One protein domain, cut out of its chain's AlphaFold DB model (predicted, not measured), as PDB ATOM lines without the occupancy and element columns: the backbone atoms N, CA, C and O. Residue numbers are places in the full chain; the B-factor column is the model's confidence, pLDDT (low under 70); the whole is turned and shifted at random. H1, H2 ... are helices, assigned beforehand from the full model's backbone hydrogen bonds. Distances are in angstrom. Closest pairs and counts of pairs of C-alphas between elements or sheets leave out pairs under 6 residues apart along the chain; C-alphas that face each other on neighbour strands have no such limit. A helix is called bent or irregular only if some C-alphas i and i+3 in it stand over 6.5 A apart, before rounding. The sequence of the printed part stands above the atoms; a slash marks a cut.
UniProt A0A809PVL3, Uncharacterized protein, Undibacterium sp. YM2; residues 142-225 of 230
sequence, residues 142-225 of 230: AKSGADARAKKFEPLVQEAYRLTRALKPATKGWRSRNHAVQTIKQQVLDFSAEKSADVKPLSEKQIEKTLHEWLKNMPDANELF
ATOM      1  N   ALA A 142     172.305 127.859 209.731       63.97
ATOM      2  CA  ALA A 142     171.891 128.582 208.527       63.97
ATOM      3  C   ALA A 142     173.016 128.651 207.480       63.97
ATOM      4  O   ALA A 142     172.764 128.401 206.300       63.97
ATOM      5  N   LYS A 143     174.254 128.933 207.908       69.25
ATOM      6  CA  LYS A 143     175.439 128.939 207.041       69.25
ATOM      7  C   LYS A 143     175.700 127.553 206.449       69.25
ATOM      8  O   LYS A 143     175.788 127.422 205.234       69.25
ATOM      9  N   SER A 144     175.699 126.514 207.282       67.88
ATOM     10  CA  SER A 144     175.892 125.126 206.844       67.88
ATOM     11  C   SER A 144     174.820 124.686 205.839       67.88
ATOM     12  O   SER A 144     175.122 124.027 204.846       67.88
ATOM     13  N   GLY A 145     173.565 125.100 206.048       70.31
ATOM     14  CA  GLY A 145     172.476 124.853 205.103       70.31
ATOM     15  C   GLY A 145     172.641 125.596 203.772       70.31
ATOM     16  O   GLY A 145     172.325 125.036 202.720       70.31
ATOM     17  N   ALA A 146     173.143 126.833 203.795       69.69
ATOM     18  CA  ALA A 146     173.445 127.599 202.587       69.69
ATOM     19  C   ALA A 146     174.600 126.970 201.791       69.69
ATOM     20  O   ALA A 146     174.455 126.767 200.586       69.69
ATOM     21  N   ASP A 147     175.679 126.565 202.465       74.62
ATOM     22  CA  ASP A 147     176.835 125.906 201.845       74.62
ATOM     23  C   ASP A 147     176.448 124.548 201.239       74.62
ATOM     24  O   ASP A 147     176.837 124.221 200.116       74.62
ATOM     25  N   ALA A 148     175.617 123.765 201.936       78.06
ATOM     26  CA  ALA A 148     175.092 122.503 201.416       78.06
ATOM     27  C   ALA A 148     174.214 122.711 200.170       78.06
ATOM     28  O   ALA A 148     174.295 121.931 199.221       78.06
ATOM     29  N   ARG A 149     173.394 123.774 200.138       74.00
ATOM     30  CA  ARG A 149     172.617 124.135 198.942       74.00
ATOM     31  C   ARG A 149     173.525 124.577 197.800       74.00
ATOM     32  O   ARG A 149     173.322 124.107 196.688       74.00
ATOM     33  N   ALA A 150     174.522 125.421 198.059       78.56
ATOM     34  CA  ALA A 150     175.470 125.866 197.038       78.56
ATOM     35  C   ALA A 150     176.185 124.671 196.382       78.56
ATOM     36  O   ALA A 150     176.155 124.544 195.161       78.56
ATOM     37  N   LYS A 151     176.690 123.722 197.186       82.69
ATOM     38  CA  LYS A 151     177.316 122.482 196.689       82.69
ATOM     39  C   LYS A 151     176.390 121.648 195.803       82.69
ATOM     40  O   LYS A 151     176.846 121.072 194.824       82.69
ATOM     41  N   LYS A 152     175.093 121.593 196.120       82.69
ATOM     42  CA  LYS A 152     174.102 120.879 195.299       82.69
ATOM     43  C   LYS A 152     173.903 121.507 193.919       82.69
ATOM     44  O   LYS A 152     173.650 120.782 192.965       82.69
ATOM     45  N   PHE A 153     174.006 122.829 193.805       85.69
ATOM     46  CA  PHE A 153     173.861 123.529 192.526       85.69
ATOM     47  C   PHE A 153     175.161 123.594 191.716       85.69
ATOM     48  O   PHE A 153     175.099 123.933 190.539       85.69
ATOM     49  N   GLU A 154     176.308 123.224 192.289       88.69
ATOM     50  CA  GLU A 154     177.610 123.258 191.607       88.69
ATOM     51  C   GLU A 154     177.603 122.563 190.229       88.69
ATOM     52  O   GLU A 154     178.049 123.181 189.263       88.69
ATOM     53  N   PRO A 155     177.022 121.357 190.046       89.50
ATOM     54  CA  PRO A 155     176.976 120.725 188.725       89.50
ATOM     55  C   PRO A 155     176.189 121.542 187.688       89.50
ATOM     56  O   PRO A 155     176.563 121.581 186.520       89.50
ATOM     57  N   LEU A 156     175.117 122.219 188.114       90.44
ATOM     58  CA  LEU A 156     174.308 123.089 187.253       90.44
ATOM     59  C   LEU A 156     175.059 124.368 186.876       90.44
ATOM     60  O   LEU A 156     174.958 124.821 185.738       90.44
ATOM     61  N   VAL A 157     175.829 124.929 187.813       92.06
ATOM     62  CA  VAL A 157     176.702 126.084 187.565       92.06
ATOM     63  C   VAL A 157     177.758 125.723 186.522       92.06
ATOM     64  O   VAL A 157     177.911 126.438 185.531       92.06
ATOM     65  N   GLN A 158     178.441 124.590 186.701       92.88
ATOM     66  CA  GLN A 158     179.470 124.129 185.768       92.88
ATOM     67  C   GLN A 158     178.899 123.828 184.378       92.88
ATOM     68  O   GLN A 158     179.516 124.182 183.372       92.88
ATOM     69  N   GLU A 159     177.698 123.253 184.300       93.06
ATOM     70  CA  GLU A 159     177.043 123.013 183.016       93.06
ATOM     71  C   GLU A 159     176.633 124.320 182.325       93.06
ATOM     72  O   GLU A 159     176.916 124.512 181.140       93.06
ATOM     73  N   ALA A 160     176.063 125.276 183.064       94.25
ATOM     74  CA  ALA A 160     175.778 126.609 182.536       94.25
ATOM     75  C   ALA A 160     177.054 127.286 182.000       94.25
ATOM     76  O   ALA A 160     177.027 127.932 180.946       94.25
ATOM     77  N   TYR A 161     178.186 127.103 182.685       96.19
ATOM     78  CA  TYR A 161     179.482 127.615 182.245       96.19
ATOM     79  C   TYR A 161     179.976 126.942 180.966       96.19
ATOM     80  O   TYR A 161     180.381 127.628 180.023       96.19
ATOM     81  N   ARG A 162     179.892 125.611 180.897       96.25
ATOM     82  CA  ARG A 162     180.242 124.830 179.708       96.25
ATOM     83  C   ARG A 162     179.414 125.262 178.496       96.25
ATOM     84  O   ARG A 162     179.988 125.549 177.446       96.25
ATOM     85  N   LEU A 163     178.095 125.375 178.653       95.06
ATOM     86  CA  LEU A 163     177.166 125.790 177.597       95.06
ATOM     87  C   LEU A 163     177.430 127.215 177.112       95.06
ATOM     88  O   LEU A 163     177.443 127.467 175.908       95.06
ATOM     89  N   THR A 164     177.708 128.135 178.034       95.69
ATOM     90  CA  THR A 164     178.032 129.529 177.698       95.69
ATOM     91  C   THR A 164     179.288 129.632 176.831       95.69
ATOM     92  O   THR A 164     179.342 130.467 175.925       95.69
ATOM     93  N   ARG A 165     180.297 128.786 177.077       94.44
ATOM     94  CA  ARG A 165     181.515 128.732 176.254       94.44
ATOM     95  C   ARG A 165     181.266 128.033 174.918       94.44
ATOM     96  O   ARG A 165     181.670 128.551 173.883       94.44
ATOM     97  N   ALA A 166     180.572 126.895 174.940       94.00
ATOM     98  CA  ALA A 166     180.332 126.070 173.758       94.00
ATOM     99  C   ALA A 166     179.421 126.745 172.720       94.00
ATOM    100  O   ALA A 166     179.647 126.609 171.522       94.00
ATOM    101  N   LEU A 167     178.408 127.488 173.171       93.38
ATOM    102  CA  LEU A 167     177.410 128.128 172.307       93.38
ATOM    103  C   LEU A 167     177.730 129.595 172.005       93.38
ATOM    104  O   LEU A 167     176.871 130.327 171.512       93.38
ATOM    105  N   LYS A 168     178.956 130.041 172.303       91.00
ATOM    106  CA  LYS A 168     179.397 131.409 172.027       91.00
ATOM    107  C   LYS A 168     179.263 131.701 170.521       91.00
ATOM    108  O   LYS A 168     179.907 131.026 169.719       91.00
ATOM    109  N   PRO A 169     178.490 132.725 170.109       90.19
ATOM    110  CA  PRO A 169     178.331 133.051 168.695       90.19
ATOM    111  C   PRO A 169     179.666 133.419 168.037       90.19
ATOM    112  O   PRO A 169     180.342 134.349 168.485       90.19
ATOM    113  N   ALA A 170     180.025 132.732 166.949       81.75
ATOM    114  CA  ALA A 170     181.330 132.874 166.294       81.75
ATOM    115  C   ALA A 170     181.608 134.290 165.755       81.75
ATOM    116  O   ALA A 170     182.749 134.738 165.742       81.75
ATOM    117  N   THR A 171     180.573 135.014 165.323       78.00
ATOM    118  CA  THR A 171     180.734 136.281 164.592       78.00
ATOM    119  C   THR A 171     180.888 137.509 165.487       78.00
ATOM    120  O   THR A 171     181.597 138.440 165.123       78.00
ATOM    121  N   LYS A 172     180.189 137.566 166.630       80.19
ATOM    122  CA  LYS A 172     180.164 138.753 167.516       80.19
ATOM    123  C   LYS A 172     180.228 138.420 169.011       80.19
ATOM    124  O   LYS A 172     180.118 139.324 169.836       80.19
ATOM    125  N   GLY A 173     180.382 137.145 169.373       87.50
ATOM    126  CA  GLY A 173     180.292 136.701 170.761       87.50
ATOM    127  C   GLY A 173     178.922 136.983 171.386       87.50
ATOM    128  O   GLY A 173     177.908 137.137 170.697       87.50
ATOM    129  N   TRP A 174     178.879 137.033 172.716       92.31
ATOM    130  CA  TRP A 174     177.653 137.326 173.447       92.31
ATOM    131  C   TRP A 174     177.375 138.831 173.473       92.31
ATOM    132  O   TRP A 174     178.158 139.614 173.997       92.31
ATOM    133  N   ARG A 175     176.201 139.244 172.975       88.88
ATOM    134  CA  ARG A 175     175.754 140.649 173.037       88.88
ATOM    135  C   ARG A 175     175.573 141.158 174.474       88.88
ATOM    136  O   ARG A 175     175.720 142.351 174.728       88.88
ATOM    137  N   SER A 176     175.170 140.277 175.385       91.56
ATOM    138  CA  SER A 176     175.004 140.545 176.814       91.56
ATOM    139  C   SER A 176     174.887 139.229 177.586       91.56
ATOM    140  O   SER A 176     174.621 138.181 176.994       91.56
ATOM    141  N   ARG A 177     174.996 139.284 178.920       93.00
ATOM    142  CA  ARG A 177     174.673 138.133 179.783       93.00
ATOM    143  C   ARG A 177     173.241 137.651 179.582       93.00
ATOM    144  O   ARG A 177     173.028 136.457 179.440       93.00
ATOM    145  N   ASN A 178     172.271 138.562 179.484       92.38
ATOM    146  CA  ASN A 178     170.880 138.188 179.213       92.38
ATOM    147  C   ASN A 178     170.713 137.455 177.877       92.38
ATOM    148  O   ASN A 178     169.896 136.546 177.796       92.38
ATOM    149  N   HIS A 179     171.488 137.815 176.849       93.06
ATOM    150  CA  HIS A 179     171.480 137.079 175.586       93.06
ATOM    151  C   HIS A 179     171.916 135.623 175.802       93.06
ATOM    152  O   HIS A 179     171.194 134.720 175.400       93.06
ATOM    153  N   ALA A 180     173.020 135.395 176.525       93.00
ATOM    154  CA  ALA A 180     173.467 134.044 176.867       93.00
ATOM    155  C   ALA A 180     172.445 133.274 177.711       93.00
ATOM    156  O   ALA A 180     172.148 132.127 177.393       93.00
ATOM    157  N   VAL A 181     171.855 133.909 178.734       93.56
ATOM    158  CA  VAL A 181     170.806 133.300 179.572       93.56
ATOM    159  C   VAL A 181     169.659 132.777 178.711       93.56
ATOM    160  O   VAL A 181     169.279 131.621 178.859       93.56
ATOM    161  N   GLN A 182     169.136 133.589 177.789       93.44
ATOM    162  CA  GLN A 182     168.022 133.182 176.926       93.44
ATOM    163  C   GLN A 182     168.409 132.052 175.962       93.44
ATOM    164  O   GLN A 182     167.580 131.197 175.666       93.44
ATOM    165  N   THR A 183     169.666 132.004 175.516       94.06
ATOM    166  CA  THR A 183     170.157 130.941 174.630       94.06
ATOM    167  C   THR A 183     170.344 129.603 175.347       94.06
ATOM    168  O   THR A 183     169.983 128.568 174.796       94.06
ATOM    169  N   ILE A 184     170.899 129.598 176.562       94.81
ATOM    170  CA  ILE A 184     171.270 128.350 177.257       94.81
ATOM    171  C   ILE A 184     170.186 127.837 178.215       94.81
ATOM    172  O   ILE A 184     170.258 126.690 178.653       94.81
ATOM    173  N   LYS A 185     169.186 128.666 178.551       93.56
ATOM    174  CA  LYS A 185     168.149 128.379 179.557       93.56
ATOM    175  C   LYS A 185     167.509 127.004 179.393       93.56
ATOM    176  O   LYS A 185     167.429 126.281 180.380       93.56
ATOM    177  N   GLN A 186     167.067 126.651 178.184       92.31
ATOM    178  CA  GLN A 186     166.368 125.382 177.965       92.31
ATOM    179  C   GLN A 186     167.281 124.186 178.252       92.31
ATOM    180  O   GLN A 186     166.910 123.303 179.011       92.31
ATOM    181  N   GLN A 187     168.520 124.219 177.759       92.69
ATOM    182  CA  GLN A 187     169.479 123.128 177.952       92.69
ATOM    183  C   GLN A 187     169.871 122.950 179.427       92.69
ATOM    184  O   GLN A 187     170.064 121.829 179.889       92.69
ATOM    185  N   VAL A 188     169.938 124.041 180.199       90.75
ATOM    186  CA  VAL A 188     170.176 123.960 181.650       90.75
ATOM    187  C   VAL A 188     168.953 123.409 182.393       90.75
ATOM    188  O   VAL A 188     169.117 122.684 183.375       90.75
ATOM    189  N   LEU A 189     167.730 123.729 181.951       90.06
ATOM    190  CA  LEU A 189     166.509 123.140 182.510       90.06
ATOM    191  C   LEU A 189     166.448 121.634 182.244       90.06
ATOM    192  O   LEU A 189     166.171 120.877 183.174       90.06
ATOM    193  N   ASP A 190     166.776 121.211 181.026       89.94
ATOM    194  CA  ASP A 190     166.806 119.800 180.638       89.94
ATOM    195  C   ASP A 190     167.849 119.041 181.481       89.94
ATOM    196  O   ASP A 190     167.526 118.047 182.136       89.94
ATOM    197  N   PHE A 191     169.062 119.592 181.619       89.56
ATOM    198  CA  PHE A 191     170.100 119.027 182.489       89.56
ATOM    199  C   PHE A 191     169.685 118.994 183.973       89.56
ATOM    200  O   PHE A 191     169.989 118.046 184.701       89.56
ATOM    201  N   SER A 192     168.954 120.010 184.447       87.88
ATOM    202  CA  SER A 192     168.401 120.030 185.808       87.88
ATOM    203  C   SER A 192     167.346 118.953 186.027       87.88
ATOM    204  O   SER A 192     167.258 118.437 187.143       87.88
ATOM    205  N   ALA A 193     166.536 118.643 185.015       85.38
ATOM    206  CA  ALA A 193     165.541 117.580 185.082       85.38
ATOM    207  C   ALA A 193     166.215 116.199 185.104       85.38
ATOM    208  O   ALA A 193     165.812 115.344 185.887       85.38
ATOM    209  N   GLU A 194     167.299 116.003 184.355       84.38
ATOM    210  CA  GLU A 194     168.076 114.754 184.371       84.38
ATOM    211  C   GLU A 194     168.809 114.517 185.704       84.38
ATOM    212  O   GLU A 194     168.924 113.383 186.170       84.38
ATOM    213  N   LYS A 195     169.275 115.584 186.364       79.56
ATOM    214  CA  LYS A 195     169.974 115.523 187.664       79.56
ATOM    215  C   LYS A 195     169.045 115.610 188.884       79.56
ATOM    216  O   LYS A 195     169.521 115.695 190.018       79.56
ATOM    217  N   SER A 196     167.728 115.581 188.679       62.50
ATOM    218  CA  SER A 196     166.721 115.905 189.702       62.50
ATOM    219  C   SER A 196     166.574 114.896 190.855       62.50
ATOM    220  O   SER A 196     165.811 115.154 191.786       62.50
ATOM    221  N   ALA A 197     167.345 113.802 190.867       61.81
ATOM    222  CA  ALA A 197     167.409 112.885 192.008       61.81
ATOM    223  C   ALA A 197     167.916 113.566 193.302       61.81
ATOM    224  O   ALA A 197     167.459 113.221 194.389       61.81
ATOM    225  N   ASP A 198     168.790 114.582 193.196       59.94
ATOM    226  CA  ASP A 198     169.458 115.203 194.357       59.94
ATOM    227  C   ASP A 198     169.109 116.689 194.592       59.94
ATOM    228  O   ASP A 198     169.377 117.246 195.675       59.94
ATOM    229  N   VAL A 199     168.498 117.344 193.596       65.12
ATOM    230  CA  VAL A 199     168.225 118.790 193.563       65.12
ATOM    231  C   VAL A 199     166.806 119.044 193.064       65.12
ATOM    232  O   VAL A 199     166.399 118.527 192.029       65.12
ATOM    233  N   LYS A 200     166.049 119.883 193.783       70.25
ATOM    234  CA  LYS A 200     164.715 120.308 193.339       70.25
ATOM    235  C   LYS A 200     164.837 120.982 191.959       70.25
ATOM    236  O   LYS A 200     165.637 121.916 191.855       70.25
ATOM    237  N   PRO A 201     164.043 120.576 190.952       69.50
ATOM    238  CA  PRO A 201     164.099 121.175 189.626       69.50
ATOM    239  C   PRO A 201     163.902 122.692 189.706       69.50
ATOM    240  O   PRO A 201     163.018 123.179 190.424       69.50
ATOM    241  N   LEU A 202     164.735 123.441 188.985       76.06
ATOM    242  CA  LEU A 202     164.575 124.887 188.871       76.06
ATOM    243  C   LEU A 202     163.311 125.193 188.064       76.06
ATOM    244  O   LEU A 202     163.076 124.615 187.008       76.06
ATOM    245  N   SER A 203     162.490 126.118 188.561       79.75
ATOM    246  CA  SER A 203     161.334 126.591 187.796       79.75
ATOM    247  C   SER A 203     161.772 127.523 186.664       79.75
ATOM    248  O   SER A 203     162.715 128.306 186.822       79.75
ATOM    249  N   GLU A 204     161.031 127.524 185.555       76.50
ATOM    250  CA  GLU A 204     161.266 128.428 184.417       76.50
ATOM    251  C   GLU A 204     161.283 129.914 184.804       76.50
ATOM    252  O   GLU A 204     161.980 130.713 184.185       76.50
ATOM    253  N   LYS A 205     160.537 130.300 185.844       76.94
ATOM    254  CA  LYS A 205     160.503 131.688 186.331       76.94
ATOM    255  C   LYS A 205     161.744 132.068 187.144       76.94
ATOM    256  O   LYS A 205     162.058 133.247 187.265       76.94
ATOM    257  N   GLN A 206     162.437 131.093 187.733       83.31
ATOM    258  CA  GLN A 206     163.604 131.324 188.594       83.31
ATOM    259  C   GLN A 206     164.928 131.140 187.852       83.31
ATOM    260  O   GLN A 206     165.910 131.792 188.209       83.31
ATOM    261  N   ILE A 207     164.959 130.286 186.824       87.81
ATOM    262  CA  ILE A 207     166.188 129.925 186.110       87.81
ATOM    263  C   ILE A 207     166.882 131.138 185.484       87.81
ATOM    264  O   ILE A 207     168.103 131.215 185.520       87.81
ATOM    265  N   GLU A 208     166.135 132.126 184.986       90.62
ATOM    266  CA  GLU A 208     166.719 133.303 184.332       90.62
ATOM    267  C   GLU A 208     167.541 134.153 185.302       90.62
ATOM    268  O   GLU A 208     168.689 134.499 185.020       90.62
ATOM    269  N   LYS A 209     166.977 134.441 186.481       90.12
ATOM    270  CA  LYS A 209     167.666 135.202 187.528       90.12
ATOM    271  C   LYS A 209     168.877 134.435 188.054       90.12
ATOM    272  O   LYS A 209     169.938 135.022 188.248       90.12
ATOM    273  N   THR A 210     168.710 133.133 188.267       90.38
ATOM    274  CA  THR A 210     169.763 132.252 188.773       90.38
ATOM    275  C   THR A 210     170.925 132.139 187.782       90.38
ATOM    276  O   THR A 210     172.069 132.360 188.169       90.38
ATOM    277  N   LEU A 211     170.644 131.903 186.496       92.38
ATOM    278  CA  LEU A 211     171.661 131.866 185.443       92.38
ATOM    279  C   LEU A 211     172.368 133.206 185.300       92.38
ATOM    280  O   LEU A 211     173.592 133.247 185.234       92.38
ATOM    281  N   HIS A 212     171.625 134.312 185.293       93.06
ATOM    282  CA  HIS A 212     172.229 135.635 185.191       93.06
ATOM    283  C   HIS A 212     173.244 135.896 186.319       93.06
ATOM    284  O   HIS A 212     174.301 136.488 186.072       93.06
ATOM    285  N   GLU A 213     172.943 135.444 187.541       92.81
ATOM    286  CA  GLU A 213     173.850 135.545 188.685       92.81
ATOM    287  C   GLU A 213     175.038 134.582 188.572       92.81
ATOM    288  O   GLU A 213     176.174 134.987 188.797       92.81
ATOM    289  N   TRP A 214     174.828 133.334 188.150       94.44
ATOM    290  CA  TRP A 214     175.932 132.397 187.930       94.44
ATOM    291  C   TRP A 214     176.906 132.902 186.868       94.44
ATOM    292  O   TRP A 214     178.111 132.933 187.117       94.44
ATOM    293  N   LEU A 215     176.402 133.371 185.723       94.19
ATOM    294  CA  LEU A 215     177.225 133.909 184.635       94.19
ATOM    295  C   LEU A 215     177.934 135.213 185.016       94.19
ATOM    296  O   LEU A 215     178.964 135.539 184.437       94.19
ATOM    297  N   LYS A 216     177.407 135.965 185.993       93.12
ATOM    298  CA  LYS A 216     178.099 137.123 186.575       93.12
ATOM    299  C   LYS A 216     179.389 136.719 187.286       93.12
ATOM    300  O   LYS A 216     180.377 137.432 187.192       93.12
ATOM    301  N   ASN A 217     179.327 135.610 188.019       92.44
ATOM    302  CA  ASN A 217     180.384 135.143 188.916       92.44
ATOM    303  C   ASN A 217     181.336 134.149 188.230       92.44
ATOM    304  O   ASN A 217     182.184 133.544 188.879       92.44
ATOM    305  N   MET A 218     181.187 133.976 186.918       92.81
ATOM    306  CA  MET A 218     182.044 133.132 186.102       92.81
ATOM    307  C   MET A 218     183.465 133.729 186.023       92.81
ATOM    308  O   MET A 218     183.585 134.942 185.839       92.81
ATOM    309  N   PRO A 219     184.543 132.924 186.109       91.12
ATOM    310  CA  PRO A 219     185.919 133.439 186.103       91.12
ATOM    311  C   PRO A 219     186.267 134.292 184.873       91.12
ATOM    312  O   PRO A 219     186.935 135.315 184.985       91.12
ATOM    313  N   ASP A 220     185.764 133.894 183.707       91.94
ATOM    314  CA  ASP A 220     185.944 134.526 182.398       91.94
ATOM    315  C   ASP A 220     184.758 135.432 182.001       91.94
ATOM    316  O   ASP A 220     184.602 135.799 180.834       91.94
ATOM    317  N   ALA A 221     183.916 135.843 182.963       90.56
ATOM    318  CA  ALA A 221     182.733 136.667 182.695       90.56
ATOM    319  C   ALA A 221     183.068 137.963 181.940       90.56
ATOM    320  O   ALA A 221     182.343 138.344 181.023       90.56
ATOM    321  N   ASN A 222     184.168 138.630 182.295       87.69
ATOM    322  CA  ASN A 222     184.562 139.898 181.675       87.69
ATOM    323  C   ASN A 222     185.017 139.732 180.217       87.69
ATOM    324  O   ASN A 222     184.834 140.643 179.414       87.69
ATOM    325  N   GLU A 223     185.573 138.572 179.862       87.75
ATOM    326  CA  GLU A 223     185.996 138.257 178.493       87.75
ATOM    327  C   GLU A 223     184.804 137.860 177.615       87.75
ATOM    328  O   GLU A 223     184.732 138.193 176.430       87.75
ATOM    329  N   LEU A 224     183.847 137.137 178.200       87.69
ATOM    330  CA  LEU A 224     182.649 136.672 177.507       87.69
ATOM    331  C   LEU A 224     181.578 137.759 177.386       87.69
ATOM    332  O   LEU A 224     180.817 137.749 176.417       87.69
ATOM    333  N   PHE A 225     181.527 138.686 178.342       90.00
ATOM    334  CA  PHE A 225     180.519 139.737 178.451       90.00
ATOM    335  C   PHE A 225     181.168 141.103 178.726       90.00
ATOM    336  O   PHE A 225     180.932 141.688 179.789       90.00
TER     337      PHE A 225
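AT A GLANCE: This is residues 142 to 225 of the 230 residues of an uncharacterized protein of Undibacterium sp. YM2 (UniProt A0A809PVL3). Three helical pieces, H1b, H2 and H3, cross one another at steep angles and pack together as the core, while the other arm of the bent first helix, H1a, leads away from it, with residues 142 to 148 sticking out free. At the opposite end of the long axis the link from H1 to H2 makes a loop that reaches out to Thr 171, and the short H4 sits near the end of H3. The printed part has 84 residues with four named helices, H1, H2, H3 and H4 in that order along the chain, and no named strand; the class is all helix. The whole is compact, with a radius of gyration of the C-alphas of 13.1 A, yet elongated in outline, spanning 43 by 25 by 20 A.

HOW THE PARTS SIT: Begin with the longest helix, H1, residues 142 to 166: by its hydrogen bonds it was assigned as one helix, but it is bent, with C-alphas 152 and 155 lying 7.2 A apart. Take it as two arms, H1a from 142 to 152 and H1b from 155 to 166, whose lines stand at a steep tilt of 46 degrees. Look next at H2, residues 177 to 194, which touches H1b at a steep tilt of 49 degrees, opposite ways; their closest C-alphas, those of Ala 160 and Val 188, are 6.3 A apart. H2 is irregular, with C-alphas 183 and 186 at 7.5 A, and has a kink of 52 degrees near residue 184. Then find H3, residues 204 to 216, which touches H2 at a steep tilt of 61 degrees, opposite ways; the closest C-alphas here are those of Val 181 and Leu 211, at 6.1 A. H3 is only just irregular, with C-alphas 205 and 208 at 6.7 A. H3 also touches H1b, through residues 211 to 215 of H3 and 157 to 161 of H1b alone; the closest C-alphas, those of Val 157 and Trp 214, are 6.4 A apart, and the lines are only just about perpendicular, at 71 degrees. H4, residues 221 to 224, is close to H3 but not clearly touching it, with the C-alphas of Leu 215 and Ala 221 at 6.5 A. H1a is apart from H2, H3 and H4. H4 is only just apart from H1b, at 8.1 A, and from H2, at 8.4 A. In H1a and H1b every O i to N i+4 pair is within hydrogen-bond range, in H2 12 of 14 and in H3 7 of 9, while H4 is too short for such a pair.

IN THESE COORDINATES: Find C-alpha 142 at (171.891, 128.582, 208.527), where H1a begins; it runs 15.5 A to residue 152. Pick up H1b at C-alpha 155, at (176.976, 120.725, 188.725), and follow it for 16.2 A to residue 166. H2 covers 24.7 A from residue 177 to residue 194, and H3 covers 19.1 A from residue 204 to residue 216. H4, four residues from 221, ends at C-alpha 224, at (182.649, 136.672, 177.507).

THE WHOLE: The two C-alphas farthest apart are those of Ala 142 and Thr 171, at 45.5 A. The printed part has no cut and no long link: the link from H3 to H4 is tight, and those from H1 to H2 and from H2 to H3 are short. The mean pLDDT of the printed part is 86.0; look for values under 70 at residues 142 to 144, 146, 196 to 199 and 201.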